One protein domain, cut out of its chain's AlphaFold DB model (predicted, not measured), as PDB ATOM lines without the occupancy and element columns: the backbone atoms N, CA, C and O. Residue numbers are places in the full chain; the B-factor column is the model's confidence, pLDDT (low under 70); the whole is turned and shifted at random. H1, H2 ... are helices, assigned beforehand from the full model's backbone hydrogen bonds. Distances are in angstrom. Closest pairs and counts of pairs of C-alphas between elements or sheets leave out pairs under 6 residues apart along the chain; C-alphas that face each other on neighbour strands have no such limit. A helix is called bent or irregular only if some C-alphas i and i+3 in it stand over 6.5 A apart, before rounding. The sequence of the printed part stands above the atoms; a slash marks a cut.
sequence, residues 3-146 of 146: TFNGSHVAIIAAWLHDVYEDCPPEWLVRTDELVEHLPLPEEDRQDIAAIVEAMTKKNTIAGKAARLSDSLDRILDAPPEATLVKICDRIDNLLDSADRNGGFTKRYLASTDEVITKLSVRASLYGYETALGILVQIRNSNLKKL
ATOM      1  N   THR A   3     118.925 152.939 139.455       95.50
ATOM      2  CA  THR A   3     118.893 153.908 138.335       95.50
ATOM      3  C   THR A   3     120.280 154.326 137.830       95.50
ATOM      4  O   THR A   3     120.410 154.815 136.713       95.50
ATOM      5  N   PHE A   4     121.319 154.158 138.647       96.56
ATOM      6  CA  PHE A   4     122.680 154.619 138.385       96.56
ATOM      7  C   PHE A   4     123.652 153.451 138.197       96.56
ATOM      8  O   PHE A   4     124.795 153.528 138.639       96.56
ATOM      9  N   ASN A   5     123.183 152.379 137.552       93.62
ATOM     10  CA  ASN A   5     123.986 151.204 137.207       93.62
ATOM     11  C   ASN A   5     124.491 150.387 138.415       93.62
ATOM     12  O   ASN A   5     125.471 149.660 138.300       93.62
ATOM     13  N   GLY A   6     123.840 150.500 139.577       96.31
ATOM     14  CA  GLY A   6     124.129 149.628 140.718       96.31
ATOM     15  C   GLY A   6     123.514 148.244 140.527       96.31
ATOM     16  O   GLY A   6     122.339 148.158 140.156       96.31
ATOM     17  N   SER A   7     124.279 147.184 140.803       98.00
ATOM     18  CA  SER A   7     123.754 145.816 140.788       98.00
ATOM     19  C   SER A   7     122.853 145.541 142.001       98.00
ATOM     20  O   SER A   7     122.591 146.418 142.834       98.00
ATOM     21  N   HIS A   8     122.365 144.305 142.119       97.94
ATOM     22  CA  HIS A   8     121.632 143.859 143.304       97.94
ATOM     23  C   HIS A   8     122.467 143.971 144.585       97.94
ATOM     24  O   HIS A   8     121.890 144.308 145.617       97.94
ATOM     25  N   VAL A   9     123.792 143.782 144.523       98.50
ATOM     26  CA  VAL A   9     124.706 143.971 145.664       98.50
ATOM     27  C   VAL A   9     124.624 145.421 146.159       98.50
ATOM     28  O   VAL A   9     124.255 145.655 147.310       98.50
ATOM     29  N   ALA A  10     124.817 146.407 145.276       98.44
ATOM     30  CA  ALA A  10     124.697 147.830 145.603       98.44
ATOM     31  C   ALA A  10     123.317 148.202 146.159       98.44
ATOM     32  O   ALA A  10     123.210 149.010 147.082       98.44
ATOM     33  N   ILE A  11     122.247 147.664 145.563       98.56
ATOM     34  CA  ILE A  11     120.868 147.959 145.974       98.56
ATOM     35  C   ILE A  11     120.615 147.444 147.391       98.56
ATOM     36  O   ILE A  11     120.106 148.196 148.222       98.56
ATOM     37  N   ILE A  12     120.998 146.197 147.676       98.38
ATOM     38  CA  ILE A  12     120.824 145.595 149.001       98.38
ATOM     39  C   ILE A  12     121.691 146.328 150.025       98.38
ATOM     40  O   ILE A  12     121.187 146.731 151.071       98.38
ATOM     41  N   ALA A  13     122.960 146.586 149.705       98.50
ATOM     42  CA  ALA A  13     123.850 147.330 150.588       98.50
ATOM     43  C   ALA A  13     123.309 148.734 150.902       98.50
ATOM     44  O   ALA A  13     123.390 149.184 152.039       98.50
ATOM     45  N   ALA A  14     122.683 149.412 149.935       98.31
ATOM     46  CA  ALA A  14     122.050 150.709 150.166       98.31
ATOM     47  C   ALA A  14     120.837 150.646 151.102       98.31
ATOM     48  O   ALA A  14     120.619 151.589 151.858       98.31
ATOM     49  N   TRP A  15     120.066 149.557 151.100       97.62
ATOM     50  CA  TRP A  15     118.999 149.366 152.090       97.62
ATOM     51  C   TRP A  15     119.537 149.137 153.504       97.62
ATOM     52  O   TRP A  15     118.868 149.497 154.467       97.62
ATOM     53  N   LEU A  16     120.734 148.559 153.626       97.50
ATOM     54  CA  LEU A  16     121.326 148.160 154.905       97.50
ATOM     55  C   LEU A  16     122.359 149.158 155.459       97.50
ATOM     56  O   LEU A  16     122.793 149.001 156.597       97.50
ATOM     57  N   HIS A  17     122.757 150.171 154.685       96.25
ATOM     58  CA  HIS A  17     123.979 150.951 154.928       96.25
ATOM     59  C   HIS A  17     124.071 151.661 156.292       96.25
ATOM     60  O   HIS A  17     125.183 151.863 156.775       96.25
ATOM     61  N   ASP A  18     122.935 152.012 156.902       95.12
ATOM     62  CA  ASP A  18     122.866 152.706 158.196       95.12
ATOM     63  C   ASP A  18     122.488 151.780 159.367       95.12
ATOM     64  O   ASP A  18     122.480 152.209 160.521       95.12
ATOM     65  N   VAL A  19     122.200 150.491 159.127       94.94
ATOM     66  CA  VAL A  19     121.691 149.591 160.179       94.94
ATOM     67  C   VAL A  19     122.672 149.465 161.343       94.94
ATOM     68  O   VAL A  19     122.271 149.570 162.499       94.94
ATOM     69  N   TYR A  20     123.964 149.298 161.066       92.31
ATOM     70  CA  TYR A  20     124.972 149.188 162.123       92.31
ATOM     71  C   TYR A  20     125.270 150.520 162.832       92.31
ATOM     72  O   TYR A  20     125.882 150.512 163.901       92.31
ATOM     73  N   GLU A  21     124.881 151.662 162.252       89.88
ATOM     74  CA  GLU A  21     125.069 152.985 162.863       89.88
ATOM     75  C   GLU A  21     123.878 153.371 163.749       89.88
ATOM     76  O   GLU A  21     124.085 153.875 164.857       89.88
ATOM     77  N   ASP A  22     122.655 153.096 163.287       91.69
ATOM     78  CA  ASP A  22     121.432 153.682 163.845       91.69
ATOM     79  C   ASP A  22     120.492 152.675 164.522       91.69
ATOM     80  O   ASP A  22     119.576 153.082 165.245       91.69
ATOM     81  N   CYS A  23     120.692 151.369 164.327       93.19
ATOM     82  CA  CYS A  23     119.834 150.357 164.938       93.19
ATOM     83  C   CYS A  23     120.427 149.769 166.233       93.19
ATOM     84  O   CYS A  23     121.645 149.670 166.395       93.19
ATOM     85  N   PRO A  24     119.567 149.329 167.171       93.06
ATOM     86  CA  PRO A  24     119.985 148.573 168.348       93.06
ATOM     87  C   PRO A  24     120.766 147.279 168.020       93.06
ATOM     88  O   PRO A  24     120.552 146.702 166.950       93.06
ATOM     89  N   PRO A  25     121.603 146.760 168.944       90.50
ATOM     90  CA  PRO A  25     122.459 145.591 168.702       90.50
ATOM     91  C   PRO A  25     121.739 144.334 168.195       90.50
ATOM     92  O   PRO A  25     122.317 143.561 167.435       90.50
ATOM     93  N   GLU A  26     120.477 144.116 168.569       93.75
ATOM     94  CA  GLU A  26     119.686 142.984 168.077       93.75
ATOM     95  C   GLU A  26     119.456 143.011 166.558       93.75
ATOM     96  O   GLU A  26     119.271 141.959 165.945       93.75
ATOM     97  N   TRP A  27     119.484 144.191 165.934       94.12
ATOM     98  CA  TRP A  27     119.346 144.337 164.487       94.12
ATOM     99  C   TRP A  27     120.645 144.075 163.735       94.12
ATOM    100  O   TRP A  27     120.576 143.686 162.572       94.12
ATOM    101  N   LEU A  28     121.804 144.220 164.383       92.81
ATOM    102  CA  LEU A  28     123.097 143.879 163.781       92.81
ATOM    103  C   LEU A  28     123.142 142.372 163.516       92.81
ATOM    104  O   LEU A  28     123.273 141.963 162.369       92.81
ATOM    105  N   VAL A  29     122.864 141.562 164.547       93.44
ATOM    106  CA  VAL A  29     122.827 140.092 164.432       93.44
ATOM    107  C   VAL A  29     121.818 139.641 163.374       93.44
ATOM    108  O   VAL A  29     122.131 138.807 162.532       93.44
ATOM    109  N   ARG A  30     120.617 140.233 163.357       95.12
ATOM    110  CA  ARG A  30     119.597 139.909 162.345       95.12
ATOM    111  C   ARG A  30     120.003 140.300 160.930       95.12
ATOM    112  O   ARG A  30     119.552 139.668 159.982       95.12
ATOM    113  N   THR A  31     120.786 141.362 160.779       94.88
ATOM    114  CA  THR A  31     121.276 141.805 159.471       94.88
ATOM    115  C   THR A  31     122.363 140.870 158.970       94.88
ATOM    116  O   THR A  31     122.317 140.486 157.806       94.88
ATOM    117  N   ASP A  32     123.264 140.435 159.850       94.75
ATOM    118  CA  ASP A  32     124.284 139.432 159.529       94.75
ATOM    119  C   ASP A  32     123.622 138.121 159.085       94.75
ATOM    120  O   ASP A  32     123.902 137.618 157.997       94.75
ATOM    121  N   GLU A  33     122.656 137.629 159.871       96.38
ATOM    122  CA  GLU A  33     121.867 136.437 159.540       96.38
ATOM    123  C   GLU A  33     121.107 136.608 158.217       96.38
ATOM    124  O   GLU A  33     121.098 135.695 157.388       96.38
ATOM    125  N   LEU A  34     120.478 137.768 157.991       95.88
ATOM    126  CA  LEU A  34     119.775 138.065 156.744       95.88
ATOM    127  C   LEU A  34     120.723 137.963 155.552       95.88
ATOM    128  O   LEU A  34     120.394 137.264 154.596       95.88
ATOM    129  N   VAL A  35     121.871 138.647 155.606       97.00
ATOM    130  CA  VAL A  35     122.851 138.673 154.513       97.00
ATOM    131  C   VAL A  35     123.376 137.269 154.239       97.00
ATOM    132  O   VAL A  35     123.384 136.864 153.079       97.00
ATOM    133  N   GLU A  36     123.727 136.502 155.276       97.06
ATOM    134  CA  GLU A  36     124.215 135.121 155.158       97.06
ATOM    135  C   GLU A  36     123.212 134.196 154.446       97.06
ATOM    136  O   GLU A  36     123.600 133.370 153.616       97.06
ATOM    137  N   HIS A  37     121.914 134.373 154.709       97.00
ATOM    138  CA  HIS A  37     120.851 133.518 154.173       97.00
ATOM    139  C   HIS A  37     120.232 134.027 152.862       97.00
ATOM    140  O   HIS A  37     119.303 133.397 152.340       97.00
ATOM    141  N   LEU A  38     120.723 135.133 152.291       96.75
ATOM    142  CA  LEU A  38     120.275 135.578 150.972       96.75
ATOM    143  C   LEU A  38     120.565 134.491 149.918       96.75
ATOM    144  O   LEU A  38     121.670 133.933 149.897       96.75
ATOM    145  N   PRO A  39     119.621 134.215 148.994       97.25
ATOM    146  CA  PRO A  39     119.789 133.232 147.923       97.25
ATOM    147  C   PRO A  39     120.662 133.794 146.785       97.25
ATOM    148  O   PRO A  39     120.248 133.853 145.629       97.25
ATOM    149  N   LEU A  40     121.863 134.244 147.136       97.50
ATOM    150  CA  LEU A  40     122.867 134.838 146.259       97.50
ATOM    151  C   LEU A  40     124.160 134.004 146.295       97.50
ATOM    152  O   LEU A  40     124.356 133.208 147.225       97.50
ATOM    153  N   PRO A  41     125.051 134.159 145.303       98.12
ATOM    154  CA  PRO A  41     126.431 133.695 145.396       98.12
ATOM    155  C   PRO A  41     127.112 134.160 146.688       98.12
ATOM    156  O   PRO A  41     126.783 135.205 147.244       98.12
ATOM    157  N   GLU A  42     128.072 133.377 147.176       98.00
ATOM    158  CA  GLU A  42     128.815 133.724 148.392       98.00
ATOM    159  C   GLU A  42     129.592 135.036 148.243       98.00
ATOM    160  O   GLU A  42     129.563 135.854 149.156       98.00
ATOM    161  N   GLU A  43     130.208 135.256 147.080       97.94
ATOM    162  CA  GLU A  43     130.931 136.488 146.744       97.94
ATOM    163  C   GLU A  43     130.022 137.720 146.861       97.94
ATOM    164  O   GLU A  43     130.352 138.660 147.574       97.94
ATOM    165  N   ASP A  44     128.811 137.665 146.297       98.50
ATOM    166  CA  ASP A  44     127.832 138.752 146.405       98.50
ATOM    167  C   ASP A  44     127.445 139.045 147.863       98.50
ATOM    168  O   ASP A  44     127.279 140.203 148.248       98.50
ATOM    169  N   ARG A  45     127.296 138.009 148.702       98.50
ATOM    170  CA  ARG A  45     127.009 138.193 150.137       98.50
ATOM    171  C   ARG A  45     128.183 138.842 150.869       98.50
ATOM    172  O   ARG A  45     127.961 139.727 151.695       98.50
ATOM    173  N   GLN A  46     129.409 138.413 150.569       98.25
ATOM    174  CA  GLN A  46     130.630 138.992 151.134       98.25
ATOM    175  C   GLN A  46     130.778 140.461 150.728       98.25
ATOM    176  O   GLN A  46     131.076 141.301 151.578       98.25
ATOM    177  N   ASP A  47     130.478 140.789 149.471       98.62
ATOM    178  CA  ASP A  47     130.511 142.160 148.978       98.62
ATOM    179  C   ASP A  47     129.457 143.041 149.657       98.62
ATOM    180  O   ASP A  47     129.776 144.152 150.086       98.62
ATOM    181  N   ILE A  48     128.222 142.550 149.835       98.62
ATOM    182  CA  ILE A  48     127.182 143.268 150.593       98.62
ATOM    183  C   ILE A  48     127.682 143.578 152.010       98.62
ATOM    184  O   ILE A  48     127.622 144.735 152.433       98.62
ATOM    185  N   ALA A  49     128.202 142.577 152.725       97.75
ATOM    186  CA  ALA A  49     128.705 142.751 154.086       97.75
ATOM    187  C   ALA A  49     129.854 143.774 154.146       97.75
ATOM    188  O   ALA A  49     129.817 144.699 154.961       97.75
ATOM    189  N   ALA A  50     130.824 143.675 153.232       98.19
ATOM    190  CA  ALA A  50     131.960 144.592 153.156       98.19
ATOM    191  C   ALA A  50     131.528 146.039 152.863       98.19
ATOM    192  O   ALA A  50     132.061 146.985 153.450       98.19
ATOM    193  N   ILE A  51     130.541 146.237 151.980       98.50
ATOM    194  CA  ILE A  51     130.005 147.570 151.685       98.50
ATOM    195  C   ILE A  51     129.285 148.146 152.910       98.50
ATOM    196  O   ILE A  51     129.523 149.304 153.255       98.50
ATOM    197  N   VAL A  52     128.424 147.372 153.579       97.12
ATOM    198  CA  VAL A  52     127.681 147.838 154.766       97.12
ATOM    199  C   VAL A  52     128.644 148.210 155.898       97.12
ATOM    200  O   VAL A  52     128.528 149.291 156.487       97.12
ATOM    201  N   GLU A  53     129.666 147.390 156.143       95.88
ATOM    202  CA  GLU A  53     130.717 147.706 157.111       95.88
ATOM    203  C   GLU A  53     131.445 149.012 156.747       95.88
ATOM    204  O   GLU A  53     131.615 149.898 157.594       95.88
ATOM    205  N   ALA A  54     131.840 149.186 155.480       97.19
ATOM    206  CA  ALA A  54     132.516 150.394 155.005       97.19
ATOM    207  C   ALA A  54     131.655 151.664 155.146       97.19
ATOM    208  O   ALA A  54     132.170 152.743 155.465       97.19
ATOM    209  N   MET A  55     130.340 151.539 154.960       96.62
ATOM    210  CA  MET A  55     129.380 152.638 155.086       96.62
ATOM    211  C   MET A  55     129.126 153.057 156.540       96.62
ATOM    212  O   MET A  55     128.862 154.235 156.795       96.62
ATOM    213  N   THR A  56     129.305 152.139 157.490       93.44
ATOM    214  CA  THR A  56     129.077 152.377 158.921       93.44
ATOM    215  C   THR A  56     130.119 153.336 159.500       93.44
ATOM    216  O   THR A  56     131.329 153.083 159.424       93.44
ATOM    217  N   LYS A  57     129.703 154.453 160.116       88.06
ATOM    218  CA  LYS A  57     130.658 155.399 160.724       88.06
ATOM    219  C   LYS A  57     131.182 154.899 162.068       88.06
ATOM    220  O   LYS A  57     130.435 154.594 162.994       88.06
ATOM    221  N   LYS A  58     132.504 154.955 162.241       87.44
ATOM    222  CA  LYS A  58     133.158 154.661 163.522       87.44
ATOM    223  C   LYS A  58     133.012 155.842 164.483       87.44
ATOM    224  O   LYS A  58     133.796 156.792 164.457       87.44
ATOM    225  N   ASN A  59     132.016 155.777 165.365       82.44
ATOM    226  CA  ASN A  59     131.760 156.806 166.385       82.44
ATOM    227  C   ASN A  59     132.863 156.919 167.456       82.44
ATOM    228  O   ASN A  59     132.878 157.880 168.222       82.44
ATOM    229  N   THR A  60     133.818 155.990 167.462       87.75
ATOM    230  CA  THR A  60     135.042 156.040 168.271       87.75
ATOM    231  C   THR A  60     136.057 157.079 167.781       87.75
ATOM    232  O   THR A  60     136.924 157.487 168.551       87.75
ATOM    233  N   ILE A  61     135.958 157.548 166.530       88.12
ATOM    234  CA  ILE A  61     136.841 158.585 165.979       88.12
ATOM    235  C   ILE A  61     136.300 159.972 166.346       88.12
ATOM    236  O   ILE A  61     135.162 160.336 166.030       88.12
ATOM    237  N   ALA A  62     137.138 160.780 166.994       89.44
ATOM    238  CA  ALA A  62     136.767 162.122 167.420       89.44
ATOM    239  C   ALA A  62     136.677 163.098 166.232       89.44
ATOM    240  O   ALA A  62     137.629 163.291 165.479       89.44
ATOM    241  N   GLY A  63     135.534 163.779 166.108       89.31
ATOM    242  CA  GLY A  63     135.308 164.827 165.108       89.31
ATOM    243  C   GLY A  63     134.628 164.337 163.825       89.31
ATOM    244  O   GLY A  63     134.844 163.229 163.346       89.31
ATOM    245  N   LYS A  64     133.752 165.177 163.254       87.75
ATOM    246  CA  LYS A  64     132.973 164.823 162.051       87.75
ATOM    247  C   LYS A  64     133.840 164.690 160.793       87.75
ATOM    248  O   LYS A  64     133.607 163.777 160.016       87.75
ATOM    249  N   ALA A  65     134.828 165.569 160.615       89.38
ATOM    250  CA  ALA A  65     135.716 165.539 159.451       89.38
ATOM    251  C   ALA A  65     136.622 164.296 159.451       89.38
ATOM    252  O   ALA A  65     136.697 163.597 158.452       89.38
ATOM    253  N   ALA A  66     137.224 163.956 160.597       91.38
ATOM    254  CA  ALA A  66     138.041 162.748 160.724       91.38
ATOM    255  C   ALA A  66     137.223 161.468 160.474       91.38
ATOM    256  O   ALA A  66     137.674 160.589 159.748       91.38
ATOM    257  N   ARG A  67     135.988 161.397 161.000       92.25
ATOM    258  CA  ARG A  67     135.052 160.295 160.709       92.25
ATOM    259  C   ARG A  67     134.699 160.184 159.230       92.25
ATOM    260  O   ARG A  67     134.569 159.076 158.725       92.25
ATOM    261  N   LEU A  68     134.516 161.316 158.549       93.19
ATOM    262  CA  LEU A  68     134.237 161.320 157.117       93.19
ATOM    263  C   LEU A  68     135.444 160.823 156.322       93.19
ATOM    264  O   LEU A  68     135.264 159.947 155.484       93.19
ATOM    265  N   SER A  69     136.649 161.323 156.612       94.00
ATOM    266  CA  SER A  69     137.858 160.864 155.924       94.00
ATOM    267  C   SER A  69     138.063 159.359 156.099       94.00
ATOM    268  O   SER A  69     138.237 158.685 155.091       94.00
ATOM    269  N   ASP A  70     137.963 158.836 157.330       95.25
ATOM    270  CA  ASP A  70     138.060 157.392 157.616       95.25
ATOM    271  C   ASP A  70     137.011 156.579 156.849       95.25
ATOM    272  O   ASP A  70     137.333 155.569 156.231       95.25
ATOM    273  N   SER A  71     135.753 157.029 156.861       94.94
ATOM    274  CA  SER A  71     134.681 156.361 156.120       94.94
ATOM    275  C   SER A  71     134.971 156.343 154.621       94.94
ATOM    276  O   SER A  71     134.797 155.309 153.988       94.94
ATOM    277  N   LEU A  72     135.454 157.451 154.051       97.19
ATOM    278  CA  LEU A  72     135.802 157.516 152.632       97.19
ATOM    279  C   LEU A  72     136.988 156.615 152.280       97.19
ATOM    280  O   LEU A  72     136.960 156.005 151.217       97.19
ATOM    281  N   ASP A  73     137.988 156.500 153.155       97.06
ATOM    282  CA  ASP A  73     139.128 155.604 152.935       97.06
ATOM    283  C   ASP A  73     138.671 154.135 152.936       97.06
ATOM    284  O   ASP A  73     138.935 153.410 151.982       97.06
ATOM    285  N   ARG A  74     137.837 153.728 153.902       97.31
ATOM    286  CA  ARG A  74     137.242 152.378 153.913       97.31
ATOM    287  C   ARG A  74     136.342 152.108 152.708       97.31
ATOM    288  O   ARG A  74     136.354 151.009 152.169       97.31
ATOM    289  N   ILE A  75     135.581 153.104 152.255       98.25
ATOM    290  CA  ILE A  75     134.764 152.995 151.036       98.25
ATOM    291  C   ILE A  75     135.645 152.775 149.800       98.25
ATOM    292  O   ILE A  75     135.244 152.035 148.903       98.25
ATOM    293  N   LEU A  76     136.826 153.400 149.740       97.94
ATOM    294  CA  LEU A  76     137.788 153.213 148.651       97.94
ATOM    295  C   LEU A  76     138.488 151.845 148.689       97.94
ATOM    296  O   LEU A  76     138.895 151.375 147.626       97.94
ATOM    297  N   ASP A  77     138.552 151.201 149.854       97.69
ATOM    298  CA  ASP A  77     139.081 149.840 150.020       97.69
ATOM    299  C   ASP A  77     138.009 148.742 149.832       97.69
ATOM    300  O   ASP A  77     138.336 147.593 149.550       97.69
ATOM    301  N   ALA A  78     136.723 149.089 149.948       98.19
ATOM    302  CA  ALA A  78     135.582 148.183 149.772       98.19
ATOM    303  C   ALA A  78     135.226 147.942 148.286       98.19
ATOM    304  O   ALA A  78     135.676 148.712 147.426       98.19
ATOM    305  N   PRO A  79     134.360 146.958 147.953       98.44
ATOM    306  CA  PRO A  79     133.922 146.695 146.579       98.44
ATOM    307  C   PRO A  79     133.386 147.947 145.868       98.44
ATOM    308  O   PRO A  79     132.744 148.779 146.522       98.44
ATOM    309  N   PRO A  80     133.618 148.114 144.545       98.00
ATOM    310  CA  PRO A  80     133.350 149.332 143.769       98.00
ATOM    311  C   PRO A  80     132.033 150.035 144.089       98.00
ATOM    312  O   PRO A  80     132.007 151.257 144.263       98.00
ATOM    313  N   GLU A  81     130.978 149.254 144.262       98.50
ATOM    314  CA  GLU A  81     129.617 149.682 144.550       98.50
ATOM    315  C   GLU A  81     129.450 150.491 145.843       98.50
ATOM    316  O   GLU A  81     128.566 151.347 145.888       98.50
ATOM    317  N   ALA A  82     130.342 150.361 146.835       98.62
ATOM    318  CA  ALA A  82     130.354 151.236 148.015       98.62
ATOM    319  C   ALA A  82     130.429 152.726 147.637       98.62
ATOM    320  O   ALA A  82     129.800 153.577 148.266       98.62
ATOM    321  N   THR A  83     131.154 153.052 146.560       98.62
ATOM    322  CA  THR A  83     131.211 154.419 146.024       98.62
ATOM    323  C   THR A  83     129.842 154.880 145.543       98.62
ATOM    324  O   THR A  83     129.423 155.996 145.857       98.62
ATOM    325  N   LEU A  84     129.121 154.027 144.812       98.69
ATOM    326  CA  LEU A  84     127.793 154.364 144.319       98.69
ATOM    327  C   LEU A  84     126.799 154.537 145.471       98.69
ATOM    328  O   LEU A  84     126.036 155.507 145.471       98.69
ATOM    329  N   VAL A  85     126.831 153.634 146.457       98.62
ATOM    330  CA  VAL A  85     125.999 153.731 147.664       98.62
ATOM    331  C   VAL A  85     126.275 155.054 148.376       98.62
ATOM    332  O   VAL A  85     125.333 155.796 148.646       98.62
ATOM    333  N   LYS A  86     127.547 155.432 148.570       98.50
ATOM    334  CA  LYS A  86     127.904 156.698 149.225       98.50
ATOM    335  C   LYS A  86     127.447 157.941 148.470       98.50
ATOM    336  O   LYS A  86     127.001 158.910 149.087       98.50
ATOM    337  N   ILE A  87     127.572 157.935 147.145       98.56
ATOM    338  CA  ILE A  87     127.097 159.040 146.307       98.56
ATOM    339  C   ILE A  87     125.574 159.161 146.423       98.56
ATOM    340  O   ILE A  87     125.070 160.270 146.592       98.56
ATOM    341  N   CYS A  88     124.845 158.041 146.387       98.38
ATOM    342  CA  CYS A  88     123.388 158.035 146.523       98.38
ATOM    343  C   CYS A  88     122.928 158.490 147.916       98.38
ATOM    344  O   CYS A  88     122.071 159.365 147.989       98.38
ATOM    345  N   ASP A  89     123.544 157.979 148.988       97.44
ATOM    346  CA  ASP A  89     123.357 158.445 150.374       97.44
ATOM    347  C   ASP A  89     123.527 159.972 150.454       97.44
ATOM    348  O   ASP A  89     122.701 160.711 150.996       97.44
ATOM    349  N   ARG A  90     124.589 160.503 149.840       96.69
ATOM    350  CA  ARG A  90     124.851 161.946 149.849       96.69
ATOM    351  C   ARG A  90     123.815 162.759 149.071       96.69
ATOM    352  O   ARG A  90     123.501 163.868 149.504       96.69
ATOM    353  N   ILE A  91     123.330 162.243 147.941       96.38
ATOM    354  CA  ILE A  91     122.262 162.867 147.148       96.38
ATOM    355  C   ILE A  91     120.995 162.984 147.993       96.38
ATOM    356  O   ILE A  91     120.475 164.090 148.130       96.38
ATOM    357  N   ASP A  92     120.556 161.871 148.579       94.44
ATOM    358  CA  ASP A  92     119.331 161.785 149.375       94.44
ATOM    359  C   ASP A  92     119.372 162.769 150.550       94.44
ATOM    360  O   ASP A  92     118.562 163.693 150.645       94.44
ATOM    361  N   ASN A  93     120.457 162.721 151.328       91.88
ATOM    362  CA  ASN A  93     120.649 163.648 152.435       91.88
ATOM    363  C   ASN A  93     120.643 165.131 152.022       91.88
ATOM    364  O   ASN A  93     120.257 165.997 152.810       91.88
ATOM    365  N   LEU A  94     121.164 165.471 150.836       90.31
ATOM    366  CA  LEU A  94     121.179 166.861 150.371       90.31
ATOM    367  C   LEU A  94     119.796 167.342 149.951       90.31
ATOM    368  O   LEU A  94     119.494 168.517 150.172       90.31
ATOM    369  N   LEU A  95     118.989 166.459 149.365       88.88
ATOM    370  CA  LEU A  95     117.596 166.744 149.041       88.88
ATOM    371  C   LEU A  95     116.796 166.982 150.328       88.88
ATOM    372  O   LEU A  95     116.155 168.024 150.446       88.88
ATOM    373  N   ASP A  96     116.968 166.127 151.336       84.62
ATOM    374  CA  ASP A  96     116.310 166.258 152.646       84.62
ATOM    375  C   ASP A  96     116.780 167.473 153.456       84.62
ATOM    376  O   ASP A  96     116.065 168.019 154.303       84.62
ATOM    377  N   SER A  97     118.015 167.921 153.224       79.38
ATOM    378  CA  SER A  97     118.570 169.086 153.919       79.38
ATOM    379  C   SER A  97     118.099 170.430 153.357       79.38
ATOM    380  O   SER A  97     118.362 171.452 153.994       79.38
ATOM    381  N   ALA A  98     117.424 170.450 152.200       67.50
ATOM    382  CA  ALA A  98     117.060 171.679 151.492       67.50
ATOM    383  C   ALA A  98     116.162 172.626 152.316       67.50
ATOM    384  O   ALA A  98     116.212 173.837 152.099       67.50
ATOM    385  N   ASP A  99     115.426 172.093 153.295       65.50
ATOM    386  CA  ASP A  99     114.529 172.855 154.175       65.50
ATOM    387  C   ASP A  99     115.170 173.258 155.522       65.50
ATOM    388  O   ASP A  99     114.518 173.857 156.379       65.50
ATOM    389  N   ARG A 100     116.455 172.938 155.756       63.25
ATOM    390  CA  ARG A 100     117.148 173.182 157.040       63.25
ATOM    391  C   ARG A 100     117.991 174.474 157.014       63.25
ATOM    392  O   ARG A 100     118.619 174.811 156.017       63.25
ATOM    393  N   ASN A 101     118.040 175.189 158.147       59.25
ATOM    394  CA  ASN A 101     118.688 176.508 158.333       59.25
ATOM    395  C   ASN A 101     120.124 176.642 157.748       59.25
ATOM    396  O   ASN A 101     120.987 175.792 157.970       59.25
ATOM    397  N   GLY A 102     120.438 177.794 157.129       59.53
ATOM    398  CA  GLY A 102     121.629 178.010 156.276       59.53
ATOM    399  C   GLY A 102     123.030 177.785 156.885       59.53
ATOM    400  O   GLY A 102     123.972 177.442 156.169       59.53
ATOM    401  N   GLY A 103     123.216 177.891 158.205       59.03
ATOM    402  CA  GLY A 103     124.512 177.596 158.848       59.03
ATOM    403  C   GLY A 103     124.876 176.100 158.880       59.03
ATOM    404  O   GLY A 103     126.056 175.734 158.934       59.03
ATOM    405  N   PHE A 104     123.868 175.224 158.844       64.00
ATOM    406  CA  PHE A 104     124.039 173.776 158.701       64.00
ATOM    407  C   PHE A 104     124.464 173.434 157.269       64.00
ATOM    408  O   PHE A 104     125.432 172.700 157.061       64.00
ATOM    409  N   THR A 105     123.823 174.081 156.298       71.75
ATOM    410  CA  THR A 105     124.020 173.866 154.865       71.75
ATOM    411  C   THR A 105     125.462 174.142 154.432       71.75
ATOM    412  O   THR A 105     126.060 173.294 153.779       71.75
ATOM    413  N   LYS A 106     126.111 175.234 154.877       77.56
ATOM    414  CA  LYS A 106     127.502 175.538 154.458       77.56
ATOM    415  C   LYS A 106     128.524 174.464 154.857       77.56
ATOM    416  O   LYS A 106     129.362 174.080 154.044       77.56
ATOM    417  N   ARG A 107     128.468 173.965 156.099       78.56
ATOM    418  CA  ARG A 107     129.372 172.888 156.559       78.56
ATOM    419  C   ARG A 107     129.079 171.570 155.848       78.56
ATOM    420  O   ARG A 107     130.006 170.828 155.543       78.56
ATOM    421  N   TYR A 108     127.807 171.308 155.564       86.00
ATOM    422  CA  TYR A 108     127.384 170.103 154.863       86.00
ATOM    423  C   TYR A 108     127.829 170.086 153.391       86.00
ATOM    424  O   TYR A 108     128.266 169.049 152.883       86.00
ATOM    425  N   LEU A 109     127.815 171.246 152.726       89.75
ATOM    426  CA  LEU A 109     128.371 171.404 151.380       89.75
ATOM    427  C   LEU A 109     129.882 171.145 151.359       89.75
ATOM    428  O   LEU A 109     130.341 170.420 150.487       89.75
ATOM    429  N   ALA A 110     130.638 171.630 152.351       90.81
ATOM    430  CA  ALA A 110     132.075 171.357 152.431       90.81
ATOM    431  C   ALA A 110     132.379 169.853 152.575       90.81
ATOM    432  O   ALA A 110     133.224 169.327 151.859       90.81
ATOM    433  N   SER A 111     131.641 169.130 153.428       92.88
ATOM    434  CA  SER A 111     131.773 167.664 153.494       92.88
ATOM    435  C   SER A 111     131.344 166.966 152.201       92.88
ATOM    436  O   SER A 111     131.853 165.901 151.873       92.88
ATOM    437  N   THR A 112     130.413 167.553 151.448       95.75
ATOM    438  CA  THR A 112     130.011 167.018 150.141       95.75
ATOM    439  C   THR A 112     131.126 167.188 149.112       95.75
ATOM    440  O   THR A 112     131.363 166.277 148.324       95.75
ATOM    441  N   ASP A 113     131.839 168.316 149.137       96.00
ATOM    442  CA  ASP A 113     132.985 168.554 148.252       96.00
ATOM    443  C   ASP A 113     134.090 167.513 148.474       96.00
ATOM    444  O   ASP A 113     134.691 167.034 147.512       96.00
ATOM    445  N   GLU A 114     134.313 167.102 149.725       96.50
ATOM    446  CA  GLU A 114     135.247 166.025 150.064       96.50
ATOM    447  C   GLU A 114     134.810 164.674 149.470       96.50
ATOM    448  O   GLU A 114     135.623 163.993 148.843       96.50
ATOM    449  N   VAL A 115     133.522 164.323 149.587       97.62
ATOM    450  CA  VAL A 115     132.942 163.110 148.978       97.62
ATOM    451  C   VAL A 115     133.127 163.124 147.459       97.62
ATOM    452  O   VAL A 115     133.628 162.154 146.895       97.62
ATOM    453  N   ILE A 116     132.765 164.231 146.797       98.19
ATOM    454  CA  ILE A 116     132.918 164.390 145.343       98.19
ATOM    455  C   ILE A 116     134.387 164.222 144.952       98.19
ATOM    456  O   ILE A 116     134.695 163.479 144.024       98.19
ATOM    457  N   THR A 117     135.296 164.877 145.677       97.94
ATOM    458  CA  THR A 117     136.730 164.852 145.375       97.94
ATOM    459  C   THR A 117     137.292 163.439 145.489       97.94
ATOM    460  O   THR A 117     137.814 162.921 144.500       97.94
ATOM    461  N   LYS A 118     137.147 162.791 146.654       97.81
ATOM    462  CA  LYS A 118     137.735 161.465 146.904       97.81
ATOM    463  C   LYS A 118     137.146 160.376 146.009       97.81
ATOM    464  O   LYS A 118     137.878 159.493 145.573       97.81
ATOM    465  N   LEU A 119     135.846 160.429 145.723       98.06
ATOM    466  CA  LEU A 119     135.171 159.351 144.997       98.06
ATOM    467  C   LEU A 119     135.133 159.553 143.477       98.06
ATOM    468  O   LEU A 119     134.802 158.611 142.765       98.06
ATOM    469  N   SER A 120     135.490 160.735 142.960       97.75
ATOM    470  CA  SER A 120     135.368 161.069 141.529       97.75
ATOM    471  C   SER A 120     136.083 160.097 140.588       97.75
ATOM    472  O   SER A 120     135.484 159.621 139.623       97.75
ATOM    473  N   VAL A 121     137.345 159.771 140.882       97.88
ATOM    474  CA  VAL A 121     138.159 158.868 140.053       97.88
ATOM    475  C   VAL A 121     137.523 157.485 139.992       97.88
ATOM    476  O   VAL A 121     137.334 156.936 138.909       97.88
ATOM    477  N   ARG A 122     137.136 156.942 141.150       97.50
ATOM    478  CA  ARG A 122     136.514 155.621 141.235       97.50
ATOM    479  C   ARG A 122     135.119 155.610 140.612       97.50
ATOM    480  O   ARG A 122     134.782 154.665 139.912       97.50
ATOM    481  N   ALA A 123     134.336 156.671 140.789       97.81
ATOM    482  CA  ALA A 123     133.042 156.810 140.131       97.81
ATOM    483  C   ALA A 123     133.181 156.754 138.605       97.81
ATOM    484  O   ALA A 123     132.385 156.078 137.965       97.81
ATOM    485  N   SER A 124     134.206 157.389 138.031       97.50
ATOM    486  CA  SER A 124     134.448 157.292 136.589       97.50
ATOM    487  C   SER A 124     134.939 155.912 136.154       97.50
ATOM    488  O   SER A 124     134.491 155.381 135.146       97.50
ATOM    489  N   LEU A 125     135.815 155.285 136.941       97.81
ATOM    490  CA  LEU A 125     136.344 153.961 136.607       97.81
ATOM    491  C   LEU A 125     135.255 152.878 136.502       97.81
ATOM    492  O   LEU A 125     135.418 151.927 135.743       97.81
ATOM    493  N   TYR A 126     134.168 153.022 137.267       97.62
ATOM    494  CA  TYR A 126     133.102 152.023 137.391       97.62
ATOM    495  C   TYR A 126     131.744 152.474 136.822       97.62
ATOM    496  O   TYR A 126     130.735 151.808 137.050       97.62
ATOM    497  N   GLY A 127     131.691 153.570 136.057       97.12
ATOM    498  CA  GLY A 127     130.475 153.968 135.333       97.12
ATOM    499  C   GLY A 127     129.402 154.668 136.184       97.12
ATOM    500  O   GLY A 127     128.212 154.605 135.866       97.12
ATOM    501  N   TYR A 128     129.786 155.310 137.290       98.00
ATOM    502  CA  TYR A 128     128.890 156.019 138.216       98.00
ATOM    503  C   TYR A 128     128.871 157.543 138.001       98.00
ATOM    504  O   TYR A 128     128.386 158.294 138.856       98.00
ATOM    505  N   GLU A 129     129.373 158.038 136.867       96.94
ATOM    506  CA  GLU A 129     129.493 159.471 136.568       96.94
ATOM    507  C   GLU A 129     128.146 160.182 136.565       96.94
ATOM    508  O   GLU A 129     128.062 161.341 136.961       96.94
ATOM    509  N   THR A 130     127.080 159.489 136.159       98.12
ATOM    510  CA  THR A 130     125.729 160.067 136.168       98.12
ATOM    511  C   THR A 130     125.287 160.397 137.596       98.12
ATOM    512  O   THR A 130     124.803 161.503 137.847       98.12
ATOM    513  N   ALA A 131     125.509 159.487 138.552       98.19
ATOM    514  CA  ALA A 131     125.203 159.741 139.960       98.19
ATOM    515  C   ALA A 131     126.062 160.889 140.509       98.19
ATOM    516  O   ALA A 131     125.540 161.821 141.122       98.19
ATOM    517  N   LEU A 132     127.370 160.867 140.234       98.25
ATOM    518  CA  LEU A 132     128.278 161.929 140.669       98.25
ATOM    519  C   LEU A 132     127.883 163.296 140.085       98.25
ATOM    520  O   LEU A 132     127.882 164.300 140.796       98.25
ATOM    521  N   GLY A 133     127.504 163.340 138.808       98.12
ATOM    522  CA  GLY A 133     127.050 164.547 138.125       98.12
ATOM    523  C   GLY A 133     125.796 165.138 138.766       98.12
ATOM    524  O   GLY A 133     125.744 166.346 139.009       98.12
ATOM    525  N   ILE A 134     124.821 164.297 139.119       97.94
ATOM    526  CA  ILE A 134     123.622 164.734 139.846       97.94
ATOM    527  C   ILE A 134     123.997 165.280 141.226       97.94
ATOM    528  O   ILE A 134     123.529 166.357 141.602       97.94
ATOM    529  N   LEU A 135     124.888 164.603 141.957       97.56
ATOM    530  CA  LEU A 135     125.360 165.087 143.252       97.56
ATOM    531  C   LEU A 135     125.986 166.490 143.141       97.56
ATOM    532  O   LEU A 135     125.636 167.390 143.909       97.56
ATOM    533  N   VAL A 136     126.854 166.705 142.149       97.56
ATOM    534  CA  VAL A 136     127.473 168.011 141.867       97.56
ATOM    535  C   VAL A 136     126.411 169.077 141.558       97.56
ATOM    536  O   VAL A 136     126.492 170.202 142.063       97.56
ATOM    537  N   GLN A 137     125.393 168.745 140.762       96.06
ATOM    538  CA  GLN A 137     124.305 169.670 140.421       96.06
ATOM    539  C   GLN A 137     123.464 170.068 141.640       96.06
ATOM    540  O   GLN A 137     123.185 171.258 141.831       96.06
ATOM    541  N   ILE A 138     123.092 169.102 142.486       93.19
ATOM    542  CA  ILE A 138     122.323 169.348 143.717       93.19
ATOM    543  C   ILE A 138     123.139 170.208 144.680       93.19
ATOM    544  O   ILE A 138     122.654 171.233 145.167       93.19
ATOM    545  N   ARG A 139     124.411 169.852 144.894       93.06
ATOM    546  CA  ARG A 139     125.359 170.625 145.706       93.06
ATOM    547  C   ARG A 139     125.416 172.083 145.238       93.06
ATOM    548  O   ARG A 139     125.276 172.997 146.049       93.06
ATOM    549  N   ASN A 140     125.599 172.321 143.938       92.00
ATOM    550  CA  ASN A 140     125.701 173.677 143.385       92.00
ATOM    551  C   ASN A 140     124.386 174.458 143.471       92.00
ATOM    552  O   ASN A 140     124.404 175.670 143.685       92.00
ATOM    553  N   SER A 141     123.251 173.776 143.339       89.38
ATOM    554  CA  SER A 141     121.932 174.388 143.516       89.38
ATOM    555  C   SER A 141     121.704 174.832 144.960       89.38
ATOM    556  O   SER A 141     121.218 175.937 145.181       89.38
ATOM    557  N   ASN A 142     122.117 174.025 145.942       84.94
ATOM    558  CA  ASN A 142     122.048 174.392 147.358       84.94
ATOM    559  C   ASN A 142     123.012 175.534 147.722       84.94
ATOM    560  O   ASN A 142     122.642 176.398 148.508       84.94
ATOM    561  N   LEU A 143     124.203 175.604 147.109       84.25
ATOM    562  CA  LEU A 143     125.116 176.737 147.311       84.25
ATOM    563  C   LEU A 143     124.498 178.073 146.866       84.25
ATOM    564  O   LEU A 143     124.705 179.079 147.528       84.25
ATOM    565  N   LYS A 144     123.731 178.092 145.768       82.44
ATOM    566  CA  LYS A 144     123.061 179.311 145.277       82.44
ATOM    567  C   LYS A 144     121.947 179.820 146.202       82.44
ATOM    568  O   LYS A 144     121.509 180.950 146.027       82.44
ATOM    569  N   LYS A 145     121.453 178.978 147.116       75.69
ATOM    570  CA  LYS A 145     120.390 179.314 148.076       75.69
ATOM    571  C   LYS A 145     120.929 179.841 149.417       75.69
ATOM    572  O   LYS A 145     120.121 180.239 150.252       75.69
ATOM    573  N   LEU A 146     122.247 179.781 149.636       71.94
ATOM    574  CA  LEU A 146     122.933 180.296 150.828       71.94
ATOM    575  C   LEU A 146     123.198 181.797 150.730       71.94
ATOM    576  O   LEU A 146     123.146 182.442 151.800       71.94
TER     577      LEU A 146
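AT A GLANCE: This is residues 3 to 146 of the 146 residues of an uncharacterized protein of Methanomicrobiales archaeon (UniProt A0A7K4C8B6). Helices H6, H7 and H8 pack side by side at one end of the domain, with H5 along H7; at the other end H1 and H3 pack on H4, and H1 and H4 meet the first part of H6. H4 to H8 form an up-and-down bundle, each helix running against the one before. The printed part has 144 residues with eight named helices, H1 to H8 in order, and no named strand: all helix. It is compact, with a radius of gyration of the C-alphas of 15.5 A and spans of 47 by 33 by 24 A.

HOW THE PARTS SIT: H7, residues 102 to 125, touches H8, residues 129 to 143, at C-alphas 123 and 129, 5.7 A apart, the closest pair; this hairpin has a shallow tilt of 18 degrees. The hub, H6, residues 81 to 99, touches five helices, among them H8, closest at C-alphas 91 and 135, 5.5 A apart. With residues 111 to 122 alone, H7 touches H5, residues 64 to 77, closest at C-alphas 118 and 72, 7.2 A apart. H4, residues 42 to 55, touches H1, residues 8 to 16, closest at C-alphas 48 and 13, 5.3 A apart, at a steep tilt of 40 degrees. H3, residues 25 to 36, touches H4 with residues 32 to 36 alone, closest at C-alphas 35 and 45, 6.1 A apart. H2, residues 19 to 22, touches H3, closest at C-alphas 20 and 28, 5.9 A apart. Every O i to N i+4 pair is within hydrogen-bond range in H1, H4, H5 and H8, against 7 of 8 in H3, 14 of 15 in H6 and 17 of 20 in H7; H2 is too short for such a pair.

IN THESE COORDINATES: H7 spans 34.4 A with a kink of 44 degrees near residue 119, and H6 spans 29.3 A. Both are irregular: C-alphas 118 and 121 are 7.3 A apart, C-alphas 96 and 99 7.0 A. H1 begins at C-alpha 8 (121.632, 143.859, 143.304); H8 ends at C-alpha 143 (125.116, 176.737, 147.311).

THE WHOLE: The C-alphas farthest apart, of Pro 39 and Leu 146, are 47.3 A apart. The printed part has no cut; the link H4 to H5 is short, the others tight. Residues 98 to 104 have pLDDT under 70.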